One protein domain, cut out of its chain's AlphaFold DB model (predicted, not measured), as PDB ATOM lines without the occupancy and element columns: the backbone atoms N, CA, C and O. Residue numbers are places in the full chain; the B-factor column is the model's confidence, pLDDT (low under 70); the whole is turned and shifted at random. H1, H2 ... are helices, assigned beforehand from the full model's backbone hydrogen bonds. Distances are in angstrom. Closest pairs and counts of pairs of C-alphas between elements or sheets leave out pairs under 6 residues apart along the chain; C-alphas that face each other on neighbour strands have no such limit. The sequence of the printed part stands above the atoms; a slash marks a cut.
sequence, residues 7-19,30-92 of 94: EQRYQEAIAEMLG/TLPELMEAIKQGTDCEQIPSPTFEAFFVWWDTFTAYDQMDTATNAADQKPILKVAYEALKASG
ATOM      1  N   GLU A   7     116.754 184.906 105.878       92.56
ATOM      2  CA  GLU A   7     117.286 185.126 104.529       92.56
ATOM      3  C   GLU A   7     117.537 186.616 104.295       92.56
ATOM      4  O   GLU A   7     118.636 187.004 103.899       92.56
ATOM      5  N   GLN A   8     116.569 187.477 104.630       93.06
ATOM      6  CA  GLN A   8     116.764 188.925 104.532       93.06
ATOM      7  C   GLN A   8     117.935 189.395 105.410       93.06
ATOM      8  O   GLN A   8     118.811 190.121 104.939       93.06
ATOM      9  N   ARG A   9     117.988 188.955 106.673       94.25
ATOM     10  CA  ARG A   9     119.081 189.322 107.592       94.25
ATOM     11  C   ARG A   9     120.438 188.813 107.114       94.25
ATOM     12  O   ARG A   9     121.450 189.464 107.356       94.25
ATOM     13  N   TYR A  10     120.466 187.667 106.442       93.50
ATOM     14  CA  TYR A  10     121.678 187.114 105.857       93.50
ATOM     15  C   TYR A  10     122.178 187.991 104.710       93.50
ATOM     16  O   TYR A  10     123.353 188.340 104.683       93.50
ATOM     17  N   GLN A  11     121.287 188.442 103.822       92.44
ATOM     18  CA  GLN A  11     121.649 189.378 102.750       92.44
ATOM     19  C   GLN A  11     122.155 190.724 103.294       92.44
ATOM     20  O   GLN A  11     123.120 191.282 102.771       92.44
ATOM     21  N   GLU A  12     121.553 191.229 104.373       92.62
ATOM     22  CA  GLU A  12     122.030 192.432 105.069       92.62
ATOM     23  C   GLU A  12     123.436 192.222 105.663       92.62
ATOM     24  O   GLU A  12     124.302 193.083 105.511       92.62
ATOM     25  N   ALA A  13     123.694 191.057 106.265       92.06
ATOM     26  CA  ALA A  13     125.006 190.696 106.803       92.06
ATOM     27  C   ALA A  13     126.078 190.537 105.710       92.06
ATOM     28  O   ALA A  13     127.220 190.949 105.911       92.06
ATOM     29  N   ILE A  14     125.719 190.005 104.535       91.25
ATOM     30  CA  ILE A  14     126.609 189.970 103.362       91.25
ATOM     31  C   ILE A  14     126.992 191.392 102.953       91.25
ATOM     32  O   ILE A  14     128.170 191.679 102.749       91.25
ATOM     33  N   ALA A  15     126.019 192.300 102.859       89.62
ATOM     34  CA  ALA A  15     126.288 193.691 102.501       89.62
ATOM     35  C   ALA A  15     127.202 194.389 103.528       89.62
ATOM     36  O   ALA A  15     128.080 195.159 103.140       89.62
ATOM     37  N   GLU A  16     127.038 194.092 104.822       87.88
ATOM     38  CA  GLU A  16     127.926 194.577 105.887       87.88
ATOM     39  C   GLU A  16     129.365 194.059 105.718       87.88
ATOM     40  O   GLU A  16     130.318 194.840 105.799       87.88
ATOM     41  N   MET A  17     129.537 192.767 105.421       85.88
ATOM     42  CA  MET A  17     130.854 192.171 105.167       85.88
ATOM     43  C   MET A  17     131.544 192.787 103.951       85.88
ATOM     44  O   MET A  17     132.700 193.199 104.038       85.88
ATOM     45  N   LEU A  18     130.825 192.906 102.831       84.19
ATOM     46  CA  LEU A  18     131.345 193.485 101.588       84.19
ATOM     47  C   LEU A  18     131.667 194.982 101.726       84.19
ATOM     48  O   LEU A  18     132.518 195.506 101.013       84.19
ATOM     49  N   GLY A  19     130.998 195.688 102.643       75.81
ATOM     50  CA  GLY A  19     131.274 197.096 102.938       75.81
ATOM     51  C   GLY A  19     132.493 197.331 103.836       75.81
ATOM     52  O   GLY A  19     132.982 198.461 103.908       75.81
ATOM     53  N   THR A  30     125.544 180.455 100.639       92.31
ATOM     54  CA  THR A  30     124.152 180.742 101.010       92.31
ATOM     55  C   THR A  30     123.895 180.407 102.483       92.31
ATOM     56  O   THR A  30     124.647 179.654 103.105       92.31
ATOM     57  N   LEU A  31     122.814 180.947 103.060       92.94
ATOM     58  CA  LEU A  31     122.450 180.661 104.450       92.94
ATOM     59  C   LEU A  31     122.277 179.148 104.708       92.94
ATOM     60  O   LEU A  31     122.886 178.659 105.661       92.94
ATOM     61  N   PRO A  32     121.549 178.375 103.872       93.12
ATOM     62  CA  PRO A  32     121.451 176.929 104.054       93.12
ATOM     63  C   PRO A  32     122.803 176.212 103.972       93.12
ATOM     64  O   PRO A  32     123.064 175.326 104.777       93.12
ATOM     65  N   GLU A  33     123.683 176.602 103.045       93.50
ATOM     66  CA  GLU A  33     125.018 175.996 102.918       93.50
ATOM     67  C   GLU A  33     125.874 176.242 104.163       93.50
ATOM     68  O   GLU A  33     126.521 175.321 104.660       93.50
ATOM     69  N   LEU A  34     125.841 177.462 104.710       92.69
ATOM     70  CA  LEU A  34     126.575 177.792 105.930       92.69
ATOM     71  C   LEU A  34     126.004 177.061 107.152       92.69
ATOM     72  O   LEU A  34     126.761 176.563 107.984       92.69
ATOM     73  N   MET A  35     124.677 176.963 107.256       92.44
ATOM     74  CA  MET A  35     124.018 176.198 108.318       92.44
ATOM     75  C   MET A  35     124.402 174.715 108.272       92.44
ATOM     76  O   MET A  35     124.705 174.131 109.310       92.44
ATOM     77  N   GLU A  36     124.444 174.115 107.082       91.94
ATOM     78  CA  GLU A  36     124.869 172.724 106.912       91.94
ATOM     79  C   GLU A  36     126.354 172.532 107.247       91.94
ATOM     80  O   GLU A  36     126.700 171.560 107.918       91.94
ATOM     81  N   ALA A  37     127.232 173.469 106.879       90.31
ATOM     82  CA  ALA A  37     128.645 173.421 107.265       90.31
ATOM     83  C   ALA A  37     128.831 173.482 108.795       90.31
ATOM     84  O   ALA A  37     129.616 172.720 109.364       90.31
ATOM     85  N   ILE A  38     128.057 174.327 109.487       89.94
ATOM     86  CA  ILE A  38     128.037 174.392 110.958       89.94
ATOM     87  C   ILE A  38     127.590 173.054 111.562       89.94
ATOM     88  O   ILE A  38     128.221 172.564 112.502       89.94
ATOM     89  N   LYS A  39     126.544 172.434 111.009       87.75
ATOM     90  CA  LYS A  39     126.041 171.129 111.471       87.75
ATOM     91  C   LYS A  39     127.052 170.004 111.239       87.75
ATOM     92  O   LYS A  39     127.270 169.191 112.131       87.75
ATOM     93  N   GLN A  40     127.763 169.994 110.116       86.00
ATOM     94  CA  GLN A  40     128.851 169.029 109.903       86.00
ATOM     95  C   GLN A  40     129.966 169.174 110.947       86.00
ATOM     96  O   GLN A  40     130.527 168.179 111.406       86.00
ATOM     97  N   GLY A  41     130.246 170.406 111.381       80.00
ATOM     98  CA  GLY A  41     131.120 170.646 112.524       80.00
ATOM     99  C   GLY A  41     130.563 170.059 113.829       80.00
ATOM    100  O   GLY A  41     131.325 169.423 114.556       80.00
ATOM    101  N   THR A  42     129.248 170.174 114.093       71.12
ATOM    102  CA  THR A  42     128.607 169.556 115.280       71.12
ATOM    103  C   THR A  42     128.735 168.037 115.327       71.12
ATOM    104  O   THR A  42     128.865 167.471 116.414       71.12
ATOM    105  N   ASP A  43     128.718 167.376 114.167       76.19
ATOM    106  CA  ASP A  43     128.880 165.921 114.073       76.19
ATOM    107  C   ASP A  43     130.303 165.481 114.452       76.19
ATOM    108  O   ASP A  43     130.516 164.350 114.899       76.19
ATOM    109  N   CYS A  44     131.283 166.374 114.291       70.31
ATOM    110  CA  CYS A  44     132.684 166.131 114.624       70.31
ATOM    111  C   CYS A  44     133.013 166.513 116.073       70.31
ATOM    112  O   CYS A  44     133.729 165.782 116.762       70.31
ATOM    113  N   GLU A  45     132.504 167.653 116.541       74.31
ATOM    114  CA  GLU A  45     132.758 168.195 117.874       74.31
ATOM    115  C   GLU A  45     131.527 168.938 118.405       74.31
ATOM    116  O   GLU A  45     130.883 169.711 117.701       74.31
ATOM    117  N   GLN A  46     131.204 168.737 119.683       75.19
ATOM    118  CA  GLN A  46     130.051 169.389 120.294       75.19
ATOM    119  C   GLN A  46     130.243 170.915 120.361       75.19
ATOM    120  O   GLN A  46     131.113 171.407 121.081       75.19
ATOM    121  N   ILE A  47     129.369 171.666 119.686       71.12
ATOM    122  CA  ILE A  47     129.372 173.132 119.735       71.12
ATOM    123  C   ILE A  47     128.996 173.629 121.144       71.12
ATOM    124  O   ILE A  47     127.978 173.207 121.706       71.12
ATOM    125  N   PRO A  48     129.745 174.589 121.717       70.25
ATOM    126  CA  PRO A  48     129.320 175.274 122.929       70.25
ATOM    127  C   PRO A  48     128.109 176.190 122.648       70.25
ATOM    128  O   PRO A  48     128.222 177.202 121.962       70.25
ATOM    129  N   SER A  49     126.938 175.843 123.198       66.94
ATOM    130  CA  SER A  49     125.621 176.355 122.752       66.94
ATOM    131  C   SER A  49     125.013 177.612 123.443       66.94
ATOM    132  O   SER A  49     124.011 178.135 122.936       66.94
ATOM    133  N   PRO A  50     125.519 178.240 124.536       72.88
ATOM    134  CA  PRO A  50     124.737 179.352 125.081       72.88
ATOM    135  C   PRO A  50     124.866 180.644 124.254       72.88
ATOM    136  O   PRO A  50     123.849 181.306 124.013       72.88
ATOM    137  N   THR A  51     126.068 181.017 123.799       88.62
ATOM    138  CA  THR A  51     126.338 182.347 123.221       88.62
ATOM    139  C   THR A  51     127.000 182.285 121.850       88.62
ATOM    140  O   THR A  51     127.742 181.357 121.537       88.62
ATOM    141  N   PHE A  52     126.751 183.321 121.044       91.81
ATOM    142  CA  PHE A  52     127.383 183.464 119.737       91.81
ATOM    143  C   PHE A  52     128.909 183.547 119.856       91.81
ATOM    144  O   PHE A  52     129.614 183.008 119.019       91.81
ATOM    145  N   GLU A  53     129.435 184.174 120.908       91.69
ATOM    146  CA  GLU A  53     130.878 184.279 121.130       91.69
ATOM    147  C   GLU A  53     131.527 182.911 121.351       91.69
ATOM    148  O   GLU A  53     132.608 182.663 120.828       91.69
ATOM    149  N   ALA A  54     130.872 182.018 122.099       89.81
ATOM    150  CA  ALA A  54     131.390 180.675 122.331       89.81
ATOM    151  C   ALA A  54     131.350 179.837 121.042       89.81
ATOM    152  O   ALA A  54     132.341 179.193 120.703       89.81
ATOM    153  N   PHE A  55     130.246 179.928 120.293       92.19
ATOM    154  CA  PHE A  55     130.135 179.362 118.948       92.19
ATOM    155  C   PHE A  55     131.227 179.898 118.011       92.19
ATOM    156  O   PHE A  55     131.884 179.120 117.331       92.19
ATOM    157  N   PHE A  56     131.462 181.210 118.005       92.88
ATOM    158  CA  PHE A  56     132.440 181.846 117.128       92.88
ATOM    159  C   PHE A  56     133.867 181.381 117.430       92.88
ATOM    160  O   PHE A  56     134.603 181.073 116.503       92.88
ATOM    161  N   VAL A  57     134.254 181.289 118.708       91.50
ATOM    162  CA  VAL A  57     135.583 180.777 119.093       91.50
ATOM    163  C   VAL A  57     135.764 179.325 118.651       91.50
ATOM    164  O   VAL A  57     136.834 178.958 118.165       91.50
ATOM    165  N   TRP A  58     134.723 178.503 118.796       91.38
ATOM    166  CA  TRP A  58     134.747 177.132 118.294       91.38
ATOM    167  C   TRP A  58     134.887 177.098 116.767       91.38
ATOM    168  O   TRP A  58     135.783 176.431 116.267       91.38
ATOM    169  N   TRP A  59     134.073 177.862 116.033       91.25
ATOM    170  CA  TRP A  59     134.101 177.896 114.568       91.25
ATOM    171  C   TRP A  59     135.447 178.378 114.023       91.25
ATOM    172  O   TRP A  59     135.998 177.779 113.100       91.25
ATOM    173  N   ASP A  60     136.000 179.434 114.618       91.56
ATOM    174  CA  ASP A  60     137.320 179.964 114.274       91.56
ATOM    175  C   ASP A  60     138.417 178.911 114.483       91.56
ATOM    176  O   ASP A  60     139.282 178.726 113.634       91.56
ATOM    177  N   THR A  61     138.326 178.134 115.567       89.12
ATOM    178  CA  THR A  61     139.258 177.027 115.833       89.12
ATOM    179  C   THR A  61     139.061 175.863 114.859       89.12
ATOM    180  O   THR A  61     140.038 175.324 114.342       89.12
ATOM    181  N   PHE A  62     137.810 175.482 114.588       87.50
ATOM    182  CA  PHE A  62     137.441 174.371 113.706       87.50
ATOM    183  C   PHE A  62     137.903 174.613 112.265       87.50
ATOM    184  O   PHE A  62     138.450 173.719 111.626       87.50
ATOM    185  N   THR A  63     137.748 175.845 111.781       88.19
ATOM    186  CA  THR A  63     138.112 176.245 110.414       88.19
ATOM    187  C   THR A  63     139.546 176.761 110.291       88.19
ATOM    188  O   THR A  63     139.962 177.115 109.194       88.19
ATOM    189  N   ALA A  64     140.333 176.803 111.373       88.12
ATOM    190  CA  ALA A  64     141.660 177.426 111.381       88.12
ATOM    191  C   ALA A  64     142.605 176.886 110.292       88.12
ATOM    192  O   ALA A  64     143.362 177.656 109.708       88.12
ATOM    193  N   TYR A  65     142.556 175.580 110.000       83.94
ATOM    194  CA  TYR A  65     143.356 174.984 108.926       83.94
ATOM    195  C   TYR A  65     142.871 175.419 107.535       83.94
ATOM    196  O   TYR A  65     143.693 175.822 106.717       83.94
ATOM    197  N   ASP A  66     141.559 175.438 107.289       83.31
ATOM    198  CA  ASP A  66     140.983 175.897 106.014       83.31
ATOM    199  C   ASP A  66     141.216 177.404 105.791       83.31
ATOM    200  O   ASP A  66     141.440 177.863 104.669       83.31
ATOM    201  N   GLN A  67     141.227 178.188 106.870       81.06
ATOM    202  CA  GLN A  67     141.547 179.618 106.845       81.06
ATOM    203  C   GLN A  67     143.008 179.899 106.447       81.06
ATOM    204  O   GLN A  67     143.305 180.998 105.989       81.06
ATOM    205  N   MET A  68     143.937 178.944 106.601       84.06
ATOM    206  CA  MET A  68     145.324 179.114 106.135       84.06
ATOM    207  C   MET A  68     145.450 178.995 104.613       84.06
ATOM    208  O   MET A  68     146.330 179.624 104.022       84.06
ATOM    209  N   ASP A  69     144.579 178.199 103.994       80.50
ATOM    210  CA  ASP A  69     144.587 177.924 102.555       80.50
ATOM    211  C   ASP A  69     143.654 178.861 101.768       80.50
ATOM    212  O   ASP A  69     143.692 178.901 100.536       80.50
ATOM    213  N   THR A  70     142.831 179.644 102.468       75.06
ATOM    214  CA  THR A  70     141.869 180.577 101.875       75.06
ATOM    215  C   THR A  70     142.212 182.028 102.204       75.06
ATOM    216  O   THR A  70     142.874 182.343 103.187       75.06
ATOM    217  N   ALA A  71     141.755 182.957 101.362       70.81
ATOM    218  CA  ALA A  71     141.908 184.390 101.612       70.81
ATOM    219  C   ALA A  71     140.896 184.930 102.642       70.81
ATOM    220  O   ALA A  71     140.871 186.131 102.904       70.81
ATOM    221  N   THR A  72     140.035 184.070 103.191       71.06
ATOM    222  CA  THR A  72     138.926 184.470 104.051       71.06
ATOM    223  C   THR A  72     139.150 183.957 105.461       71.06
ATOM    224  O   THR A  72     139.310 182.760 105.675       71.06
ATOM    225  N   ASN A  73     139.123 184.865 106.433       83.62
ATOM    226  CA  ASN A  73     139.190 184.505 107.843       83.62
ATOM    227  C   ASN A  73     137.781 184.491 108.470       83.62
ATOM    228  O   ASN A  73     136.850 185.135 107.977       83.62
ATOM    229  N   ALA A  74     137.613 183.769 109.578       86.62
ATOM    230  CA  ALA A  74     136.329 183.682 110.269       86.62
ATOM    231  C   ALA A  74     135.882 185.039 110.839       86.62
ATOM    232  O   ALA A  74     134.682 185.298 110.939       86.62
ATOM    233  N   ALA A  75     136.822 185.925 111.187       87.62
ATOM    234  CA  ALA A  75     136.510 187.252 111.716       87.62
ATOM    235  C   ALA A  75     135.769 188.132 110.697       87.62
ATOM    236  O   ALA A  75     134.795 188.788 111.071       87.62
ATOM    237  N   ASP A  76     136.152 188.073 109.424       85.94
ATOM    238  CA  ASP A  76     135.485 188.773 108.324       85.94
ATOM    239  C   ASP A  76     134.086 188.195 108.082       85.94
ATOM    240  O   ASP A  76     133.167 188.918 107.712       85.94
ATOM    241  N   GLN A  77     133.886 186.902 108.360       88.12
ATOM    242  CA  GLN A  77     132.597 186.211 108.229       88.12
ATOM    243  C   GLN A  77     131.681 186.347 109.453       88.12
ATOM    244  O   GLN A  77     130.574 185.803 109.485       88.12
ATOM    245  N   LYS A  78     132.104 187.073 110.490       91.62
ATOM    246  CA  LYS A  78     131.359 187.171 111.749       91.62
ATOM    247  C   LYS A  78     129.897 187.631 111.584       91.62
ATOM    248  O   LYS A  78     129.050 187.068 112.286       91.62
ATOM    249  N   PRO A  79     129.549 188.578 110.685       92.62
ATOM    250  CA  PRO A  79     128.156 188.967 110.459       92.62
ATOM    251  C   PRO A  79     127.276 187.816 109.947       92.62
ATOM    252  O   PRO A  79     126.230 187.542 110.539       92.62
ATOM    253  N   ILE A  80     127.703 187.095 108.901       93.12
ATOM    254  CA  ILE A  80     126.921 185.983 108.326       93.12
ATOM    255  C   ILE A  80     126.846 184.784 109.278       93.12
ATOM    256  O   ILE A  80     125.785 184.174 109.425       93.12
ATOM    257  N   LEU A  81     127.931 184.510 110.013       94.00
ATOM    258  CA  LEU A  81     127.986 183.456 111.027       94.00
ATOM    259  C   LEU A  81     126.990 183.706 112.161       94.00
ATOM    260  O   LEU A  81     126.376 182.768 112.668       94.00
ATOM    261  N   LYS A  82     126.787 184.970 112.546       94.88
ATOM    262  CA  LYS A  82     125.802 185.337 113.569       94.88
ATOM    263  C   LYS A  82     124.380 185.029 113.124       94.88
ATOM    264  O   LYS A  82     123.598 184.497 113.911       94.88
ATOM    265  N   VAL A  83     124.049 185.339 111.872       95.12
ATOM    266  CA  VAL A  83     122.724 185.048 111.317       95.12
ATOM    267  C   VAL A  83     122.494 183.539 111.235       95.12
ATOM    268  O   VAL A  83     121.449 183.076 111.687       95.12
ATOM    269  N   ALA A  84     123.473 182.772 110.747       94.06
ATOM    270  CA  ALA A  84     123.375 181.314 110.665       94.06
ATOM    271  C   ALA A  84     123.225 180.653 112.046       94.06
ATOM    272  O   ALA A  84     122.359 179.798 112.229       94.06
ATOM    273  N   TYR A  85     123.992 181.101 113.045       92.62
ATOM    274  CA  TYR A  85     123.856 180.644 114.432       92.62
ATOM    275  C   TYR A  85     122.456 180.917 115.003       92.62
ATOM    276  O   TYR A  85     121.837 180.039 115.605       92.62
ATOM    277  N   GLU A  86     121.925 182.128 114.810       92.75
ATOM    278  CA  GLU A  86     120.583 182.475 115.286       92.75
ATOM    279  C   GLU A  86     119.483 181.689 114.553       92.75
ATOM    280  O   GLU A  86     118.507 181.284 115.191       92.75
ATOM    281  N   ALA A  87     119.648 181.439 113.249       92.38
ATOM    282  CA  ALA A  87     118.730 180.630 112.448       92.38
ATOM    283  C   ALA A  87     118.700 179.173 112.933       92.38
ATOM    284  O   ALA A  87     117.626 178.626 113.196       92.38
ATOM    285  N   LEU A  88     119.874 178.574 113.149       90.38
ATOM    286  CA  LEU A  88     120.006 177.221 113.687       90.38
ATOM    287  C   LEU A  88     119.379 177.099 115.084       90.38
ATOM    288  O   LEU A  88     118.562 176.203 115.309       90.38
ATOM    289  N   LYS A  89     119.637 178.049 115.993       88.75
ATOM    290  CA  LYS A  89     118.990 178.069 117.319       88.75
ATOM    291  C   LYS A  89     117.474 178.210 117.248       88.75
ATOM    292  O   LYS A  89     116.768 177.598 118.043       88.75
ATOM    293  N   ALA A  90     116.961 179.016 116.320       89.00
ATOM    294  CA  ALA A  90     115.522 179.161 116.126       89.00
ATOM    295  C   ALA A  90     114.878 177.881 115.559       89.00
ATOM    296  O   ALA A  90     113.718 177.604 115.865       89.00
ATOM    297  N   SER A  91     115.627 177.106 114.766       87.06
ATOM    298  CA  SER A  91     115.183 175.822 114.206       87.06
ATOM    299  C   SER A  91     115.272 174.638 115.183       87.06
ATOM    300  O   SER A  91     114.590 173.638 114.976       87.06
ATOM    301  N   GLY A  92     116.042 174.767 116.271       84.00
ATOM    302  CA  GLY A  92     116.282 173.692 117.243       84.00
ATOM    303  C   GLY A  92     117.441 172.755 116.880       84.00
ATOM    304  O   GLY A  92     117.595 171.718 117.519       84.00
TER     305      GLY A  92
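AT A GLANCE: This is residues 7 to 19 and 30 to 92 of the 94 residues of an uncharacterized protein of Pseudomonas sp. FSL R10-0399 (UniProt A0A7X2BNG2). Look for H5 in the middle of this small helical domain: H1 runs side by side with it, opposite ways, and H2 and H3 pack on it at large angles. H4 belongs to an arm, and residues 65 to 72 stick out from the body. The printed part has 76 residues, with five named helices, H1 to H5 in chain order, and no named strand; the class is all helix. The whole is compact, with a radius of gyration of the C-alphas of 11.9 A and spans of 32 by 32 by 20 A.

HOW THE PARTS SIT: Start at H1, residues 7 to 19: it touches the hub H5, residues 78 to 91, through 79 to 84 alone, closest at C-alphas Ala 13 and Pro 79, 5.1 A, at a shallow tilt of 12 degrees, opposite ways. H2, residues 31 to 44, touches H5 with 31 to 35 alone, closest at C-alphas Met 35 and Ala 84, 5.7 A, about perpendicular at 77 degrees. H3, residues 52 to 62, touches H5, closest at C-alphas Phe 52 and Lys 82, 6.6 A, at a steep tilt of 69 degrees, only just short of perpendicular. The packing is mostly crossed, only just: 1 of these 3 pairs is at a shallow tilt. H4, residues 64 to 69, touches no helix and meets H3 only through their link. Every O i to N i+4 pair is within hydrogen-bond range in H1, H2, H3 and H5; in H4, 1 of 2 is.

IN THESE COORDINATES: Find C-alpha 7 at (117.286, 185.126, 104.529); H1 runs 18.5 A from there. H2 spans 20.5 A, H3 14.8 A and H4 9.3 A. H5 spans 19.9 A to C-alpha 91 at (115.183, 175.822, 114.206).

THE WHOLE: Gly 19 and Asp 43 have the C-alphas farthest apart, 33.2 A. Residues 20 to 29 are not printed; C-alphas 19 and 30 are 17.9 A apart. No link printed whole is long. Only residue 49 has pLDDT under 70.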